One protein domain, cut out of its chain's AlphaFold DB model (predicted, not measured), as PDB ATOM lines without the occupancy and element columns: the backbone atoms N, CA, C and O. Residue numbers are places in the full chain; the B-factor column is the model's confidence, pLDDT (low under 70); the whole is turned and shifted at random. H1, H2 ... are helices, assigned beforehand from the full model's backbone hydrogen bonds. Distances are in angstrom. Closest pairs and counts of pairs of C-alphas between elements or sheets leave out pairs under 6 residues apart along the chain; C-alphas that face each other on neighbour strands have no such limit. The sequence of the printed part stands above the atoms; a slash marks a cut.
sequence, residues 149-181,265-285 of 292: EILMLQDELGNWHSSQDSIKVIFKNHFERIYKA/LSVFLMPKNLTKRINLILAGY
ATOM      1  N   GLU A 149     205.271 223.241 208.782       70.75
ATOM      2  CA  GLU A 149     204.442 223.479 207.605       70.75
ATOM      3  C   GLU A 149     204.706 222.370 206.583       70.75
ATOM      4  O   GLU A 149     205.828 222.194 206.112       70.75
ATOM      5  N   ILE A 150     203.671 221.590 206.270       74.94
ATOM      6  CA  ILE A 150     203.753 220.500 205.294       74.94
ATOM      7  C   ILE A 150     203.682 221.131 203.901       74.94
ATOM      8  O   ILE A 150     202.600 221.419 203.401       74.94
ATOM      9  N   LEU A 151     204.851 221.394 203.308       73.19
ATOM     10  CA  LEU A 151     204.983 222.072 202.010       73.19
ATOM     11  C   LEU A 151     204.532 221.209 200.825       73.19
ATOM     12  O   LEU A 151     204.063 221.729 199.816       73.19
ATOM     13  N   MET A 152     204.729 219.897 200.930       82.69
ATOM     14  CA  MET A 152     204.293 218.917 199.945       82.69
ATOM     15  C   MET A 152     204.110 217.555 200.608       82.69
ATOM     16  O   MET A 152     204.754 217.260 201.617       82.69
ATOM     17  N   LEU A 153     203.236 216.736 200.037       83.12
ATOM     18  CA  LEU A 153     202.932 215.395 200.520       83.12
ATOM     19  C   LEU A 153     202.790 214.444 199.329       83.12
ATOM     20  O   LEU A 153     202.195 214.809 198.314       83.12
ATOM     21  N   GLN A 154     203.365 213.249 199.440       84.25
ATOM     22  CA  GLN A 154     203.302 212.226 198.400       84.25
ATOM     23  C   GLN A 154     202.027 211.385 198.560       84.25
ATOM     24  O   GLN A 154     201.681 211.009 199.682       84.25
ATOM     25  N   ASP A 155     201.318 211.117 197.465       83.56
ATOM     26  CA  ASP A 155     200.159 210.222 197.457       83.56
ATOM     27  C   ASP A 155     200.554 208.738 197.322       83.56
ATOM     28  O   ASP A 155     201.718 208.383 197.131       83.56
ATOM     29  N   GLU A 156     199.561 207.853 197.424       79.06
ATOM     30  CA  GLU A 156     199.733 206.392 197.349       79.06
ATOM     31  C   GLU A 156     200.131 205.896 195.946       79.06
ATOM     32  O   GLU A 156     200.583 204.763 195.801       79.06
ATOM     33  N   LEU A 157     200.000 206.745 194.922       83.56
ATOM     34  CA  LEU A 157     200.444 206.497 193.549       83.56
ATOM     35  C   LEU A 157     201.860 207.059 193.294       83.56
ATOM     36  O   LEU A 157     202.369 206.966 192.179       83.56
ATOM     37  N   GLY A 158     202.503 207.634 194.316       84.00
ATOM     38  CA  GLY A 158     203.855 208.185 194.259       84.00
ATOM     39  C   GLY A 158     203.949 209.641 193.788       84.00
ATOM     40  O   GLY A 158     205.064 210.158 193.689       84.00
ATOM     41  N   ASN A 159     202.835 210.331 193.528       84.69
ATOM     42  CA  ASN A 159     202.841 211.713 193.037       84.69
ATOM     43  C   ASN A 159     202.976 212.722 194.181       84.69
ATOM     44  O   ASN A 159     202.388 212.553 195.248       84.69
ATOM     45  N   TRP A 160     203.699 213.818 193.947       87.44
ATOM     46  CA  TRP A 160     203.886 214.887 194.930       87.44
ATOM     47  C   TRP A 160     202.843 215.998 194.786       87.44
ATOM     48  O   TRP A 160     202.724 216.623 193.733       87.44
ATOM     49  N   HIS A 161     202.145 216.301 195.879       80.38
ATOM     50  CA  HIS A 161     201.115 217.337 195.954       80.38
ATOM     51  C   HIS A 161     201.584 218.504 196.818       80.38
ATOM     52  O   HIS A 161     201.848 218.324 198.003       80.38
ATOM     53  N   SER A 162     201.658 219.706 196.240       80.31
ATOM     54  CA  SER A 162     202.094 220.942 196.918       80.31
ATOM     55  C   SER A 162     200.969 221.950 197.185       80.31
ATOM     56  O   SER A 162     201.176 222.932 197.897       80.31
ATOM     57  N   SER A 163     199.766 221.738 196.634       86.12
ATOM     58  CA  SER A 163     198.620 222.602 196.930       86.12
ATOM     59  C   SER A 163     198.012 222.243 198.285       86.12
ATOM     60  O   SER A 163     197.778 221.074 198.606       86.12
ATOM     61  N   GLN A 164     197.694 223.269 199.075       80.31
ATOM     62  CA  GLN A 164     197.104 223.094 200.398       80.31
ATOM     63  C   GLN A 164     195.740 222.388 200.336       80.31
ATOM     64  O   GLN A 164     195.364 221.699 201.283       80.31
ATOM     65  N   ASP A 165     195.003 222.517 199.229       86.69
ATOM     66  CA  ASP A 165     193.708 221.857 199.059       86.69
ATOM     67  C   ASP A 165     193.846 220.378 198.672       86.69
ATOM     68  O   ASP A 165     193.136 219.546 199.237       86.69
ATOM     69  N   SER A 166     194.825 220.011 197.837       82.06
ATOM     70  CA  SER A 166     195.156 218.596 197.597       82.06
ATOM     71  C   SER A 166     195.677 217.916 198.867       82.06
ATOM     72  O   SER A 166     195.231 216.820 199.198       82.06
ATOM     73  N   ILE A 167     196.535 218.588 199.646       85.50
ATOM     74  CA  ILE A 167     197.067 218.049 200.909       85.50
ATOM     75  C   ILE A 167     195.928 217.794 201.916       85.50
ATOM     76  O   ILE A 167     195.882 216.720 202.517       85.50
ATOM     77  N   LYS A 168     194.960 218.719 202.059       85.94
ATOM     78  CA  LYS A 168     193.748 218.501 202.883       85.94
ATOM     79  C   LYS A 168     192.967 217.260 202.445       85.94
ATOM     80  O   LYS A 168     192.539 216.489 203.302       85.94
ATOM     81  N   VAL A 169     192.755 217.083 201.138       87.56
ATOM     82  CA  VAL A 169     191.998 215.944 200.589       87.56
ATOM     83  C   VAL A 169     192.721 214.627 200.859       87.56
ATOM     84  O   VAL A 169     192.081 213.685 201.319       87.56
ATOM     85  N   ILE A 170     194.044 214.565 200.672       86.19
ATOM     86  CA  ILE A 170     194.828 213.353 200.955       86.19
ATOM     87  C   ILE A 170     194.762 213.004 202.446       86.19
ATOM     88  O   ILE A 170     194.429 211.871 202.787       86.19
ATOM     89  N   PHE A 171     194.977 213.976 203.343       84.06
ATOM     90  CA  PHE A 171     194.847 213.763 204.790       84.06
ATOM     91  C   PHE A 171     193.454 213.269 205.192       84.06
ATOM     92  O   PHE A 171     193.335 212.329 205.979       84.06
ATOM     93  N   LYS A 172     192.401 213.884 204.639       86.25
ATOM     94  CA  LYS A 172     191.015 213.478 204.879       86.25
ATOM     95  C   LYS A 172     190.782 212.039 204.419       86.25
ATOM     96  O   LYS A 172     190.298 211.238 205.209       86.25
ATOM     97  N   ASN A 173     191.152 211.698 203.187       84.19
ATOM     98  CA  ASN A 173     190.925 210.369 202.615       84.19
ATOM     99  C   ASN A 173     191.730 209.280 203.342       84.19
ATOM    100  O   ASN A 173     191.202 208.202 203.604       84.19
ATOM    101  N   HIS A 174     192.979 209.573 203.716       82.56
ATOM    102  CA  HIS A 174     193.842 208.674 204.480       82.56
ATOM    103  C   HIS A 174     193.224 208.316 205.839       82.56
ATOM    104  O   HIS A 174     193.042 207.138 206.147       82.56
ATOM    105  N   PHE A 175     192.830 209.318 206.631       78.38
ATOM    106  CA  PHE A 175     192.210 209.065 207.932       78.38
ATOM    107  C   PHE A 175     190.773 208.544 207.821       78.38
ATOM    108  O   PHE A 175     190.393 207.688 208.614       78.38
ATOM    109  N   GLU A 176     189.985 208.962 206.824       80.38
ATOM    110  CA  GLU A 176     188.688 208.331 206.552       80.38
ATOM    111  C   GLU A 176     188.838 206.840 206.249       80.38
ATOM    112  O   GLU A 176     188.001 206.067 206.691       80.38
ATOM    113  N   ARG A 177     189.883 206.417 205.530       76.50
ATOM    114  CA  ARG A 177     190.155 204.998 205.259       76.50
ATOM    115  C   ARG A 177     190.577 204.238 206.518       76.50
ATOM    116  O   ARG A 177     190.085 203.141 206.734       76.50
ATOM    117  N   ILE A 178     191.440 204.818 207.356       76.94
ATOM    118  CA  ILE A 178     191.900 204.185 208.609       76.94
ATOM    119  C   ILE A 178     190.774 204.077 209.652       76.94
ATOM    120  O   ILE A 178     190.753 203.123 210.423       76.94
ATOM    121  N   TYR A 179     189.835 205.030 209.679       72.81
ATOM    122  CA  TYR A 179     188.745 205.076 210.665       72.81
ATOM    123  C   TYR A 179     187.366 204.642 210.129       72.81
ATOM    124  O   TYR A 179     186.395 204.630 210.887       72.81
ATOM    125  N   LYS A 180     187.240 204.261 208.851       72.12
ATOM    126  CA  LYS A 180     186.059 203.538 208.348       72.12
ATOM    127  C   LYS A 180     186.229 202.057 208.655       72.12
ATOM    128  O   LYS A 180     187.138 201.415 208.145       72.12
ATOM    129  N   ALA A 181     185.323 201.518 209.467       56.34
ATOM    130  CA  ALA A 181     185.240 200.084 209.707       56.34
ATOM    131  C   ALA A 181     185.022 199.330 208.384       56.34
ATOM    132  O   ALA A 181     184.147 199.707 207.603       56.34
ATOM    133  N   LEU A 265     184.991 202.631 221.646       59.53
ATOM    134  CA  LEU A 265     184.161 203.400 220.708       59.53
ATOM    135  C   LEU A 265     184.819 203.630 219.333       59.53
ATOM    136  O   LEU A 265     184.104 203.815 218.353       59.53
ATOM    137  N   SER A 266     186.154 203.638 219.249       53.88
ATOM    138  CA  SER A 266     186.888 203.787 217.981       53.88
ATOM    139  C   SER A 266     187.046 202.477 217.202       53.88
ATOM    140  O   SER A 266     187.197 202.513 215.986       53.88
ATOM    141  N   VAL A 267     186.997 201.333 217.894       54.53
ATOM    142  CA  VAL A 267     187.124 199.994 217.293       54.53
ATOM    143  C   VAL A 267     185.749 199.382 216.988       54.53
ATOM    144  O   VAL A 267     185.609 198.658 216.005       54.53
ATOM    145  N   PHE A 268     184.713 199.688 217.781       57.19
ATOM    146  CA  PHE A 268     183.396 199.054 217.670       57.19
ATOM    147  C   PHE A 268     182.263 200.047 217.377       57.19
ATOM    148  O   PHE A 268     181.983 200.970 218.144       57.19
ATOM    149  N   LEU A 269     181.529 199.795 216.288       55.12
ATOM    150  CA  LEU A 269     180.342 200.564 215.918       55.12
ATOM    151  C   LEU A 269     179.174 200.245 216.869       55.12
ATOM    152  O   LEU A 269     178.494 199.231 216.715       55.12
ATOM    153  N   MET A 270     178.913 201.116 217.850       62.88
ATOM    154  CA  MET A 270     177.854 200.853 218.831       62.88
ATOM    155  C   MET A 270     176.441 200.803 218.213       62.88
ATOM    156  O   MET A 270     176.094 201.649 217.379       62.88
ATOM    157  N   PRO A 271     175.568 199.881 218.674       77.12
ATOM    158  CA  PRO A 271     174.184 199.800 218.219       77.12
ATOM    159  C   PRO A 271     173.430 201.123 218.392       77.12
ATOM    160  O   PRO A 271     173.410 201.705 219.478       77.12
ATOM    161  N   LYS A 272     172.712 201.560 217.344       67.62
ATOM    162  CA  LYS A 272     171.982 202.847 217.310       67.62
ATOM    163  C   LYS A 272     171.064 203.063 218.526       67.62
ATOM    164  O   LYS A 272     170.919 204.190 218.995       67.62
ATOM    165  N   ASN A 273     170.472 201.993 219.058       67.25
ATOM    166  CA  ASN A 273     169.593 202.037 220.232       67.25
ATOM    167  C   ASN A 273     170.362 202.292 221.542       67.25
ATOM    168  O   ASN A 273     169.874 203.025 222.401       67.25
ATOM    169  N   LEU A 274     171.572 201.740 221.683       67.50
ATOM    170  CA  LEU A 274     172.438 201.975 222.839       67.50
ATOM    171  C   LEU A 274     172.987 203.406 222.816       67.50
ATOM    172  O   LEU A 274     172.885 204.115 223.813       67.50
ATOM    173  N   THR A 275     173.449 203.871 221.650       68.44
ATOM    174  CA  THR A 275     173.908 205.253 221.444       68.44
ATOM    175  C   THR A 275     172.809 206.270 221.762       68.44
ATOM    176  O   THR A 275     173.065 207.255 222.449       68.44
ATOM    177  N   LYS A 276     171.553 206.011 221.358       72.31
ATOM    178  CA  LYS A 276     170.397 206.833 221.761       72.31
ATOM    179  C   LYS A 276     170.199 206.859 223.281       72.31
ATOM    180  O   LYS A 276     170.010 207.940 223.830       72.31
ATOM    181  N   ARG A 277     170.266 205.713 223.975       69.50
ATOM    182  CA  ARG A 277     170.133 205.658 225.447       69.50
ATOM    183  C   ARG A 277     171.254 206.419 226.157       69.50
ATOM    184  O   ARG A 277     170.960 207.189 227.062       69.50
ATOM    185  N   ILE A 278     172.505 206.262 225.722       69.50
ATOM    186  CA  ILE A 278     173.656 206.983 226.291       69.50
ATOM    187  C   ILE A 278     173.518 208.491 226.059       69.50
ATOM    188  O   ILE A 278     173.653 209.261 227.004       69.50
ATOM    189  N   ASN A 279     173.151 208.920 224.847       72.00
ATOM    190  CA  ASN A 279     172.917 210.336 224.556       72.00
ATOM    191  C   ASN A 279     171.753 210.923 225.368       72.00
ATOM    192  O   ASN A 279     171.836 212.077 225.767       72.00
ATOM    193  N   LEU A 280     170.700 210.149 225.663       71.19
ATOM    194  CA  LEU A 280     169.611 210.579 226.551       71.19
ATOM    195  C   LEU A 280     170.054 210.684 228.019       71.19
ATOM    196  O   LEU A 280     169.646 211.619 228.701       71.19
ATOM    197  N   ILE A 281     170.900 209.768 228.503       68.88
ATOM    198  CA  ILE A 281     171.470 209.824 229.862       68.88
ATOM    199  C   ILE A 281     172.401 211.033 229.999       68.88
ATOM    200  O   ILE A 281     172.263 211.802 230.947       68.88
ATOM    201  N   LEU A 282     173.298 211.245 229.029       60.72
ATOM    202  CA  LEU A 282     174.169 212.419 228.982       60.72
ATOM    203  C   LEU A 282     173.345 213.705 228.870       60.72
ATOM    204  O   LEU A 282     173.545 214.619 229.660       60.72
ATOM    205  N   ALA A 283     172.374 213.778 227.958       67.31
ATOM    206  CA  ALA A 283     171.524 214.958 227.847       67.31
ATOM    207  C   ALA A 283     170.724 215.221 229.134       67.31
ATOM    208  O   ALA A 283     170.558 216.372 229.523       67.31
ATOM    209  N   GLY A 284     170.292 214.167 229.833       67.25
ATOM    210  CA  GLY A 284     169.716 214.268 231.169       67.25
ATOM    211  C   GLY A 284     170.693 214.873 232.179       67.25
ATOM    212  O   GLY A 284     170.348 215.852 232.823       67.25
ATOM    213  N   TYR A 285     171.911 214.339 232.278       64.81
ATOM    214  CA  TYR A 285     172.931 214.800 233.229       64.81
ATOM    215  C   TYR A 285     173.393 216.246 232.985       64.81
ATOM    216  O   TYR A 285     173.580 216.999 233.933       64.81
TER     217      TYR A 285
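This is residues 149 to 181 and 265 to 285 of the 292 residues of an uncharacterized protein of Chenopodium quinoa (UniProt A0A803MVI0). Two separate helices make an extended, rod-like outline: H1, preceded by a looped stretch that folds back on itself, and H2, which sticks out at the other end. The printed part has 54 residues, with H1 then H2 and no named strand, and its class is all helix. It is extended, with a radius of gyration of the C-alphas of 18.1 A and spans of 48 by 22 by 13 A.

Residues 149 to 163 hold no named element; within them, residues 153 to 154 pair with residues 160 to 161, antiparallel. H1, residues 164 to 179, is 22.4 A long and begins at C-alpha 164 (197.104, 223.094, 200.398). H2, residues 272 to 285, is 19.9 A long and ends at C-alpha 285 (172.931, 214.800, 233.229).

H1 and H2 are apart. Residues 270 to 285, of which 272 to 285 belong to H2, stand free. Every O i to N i+4 pair is within hydrogen-bond range in H1 and H2.

The C-alphas of Gly 158 and Gly 284, the two farthest apart, are 50.6 A apart. Residues 182 to 264 are not printed, and C-alphas 181 and 265 are 11.5 A apart across the cut. Mean pLDDT of the printed part is 74.8; 18 residues are under 70, among them residues 265 to 270 and 281 to 285.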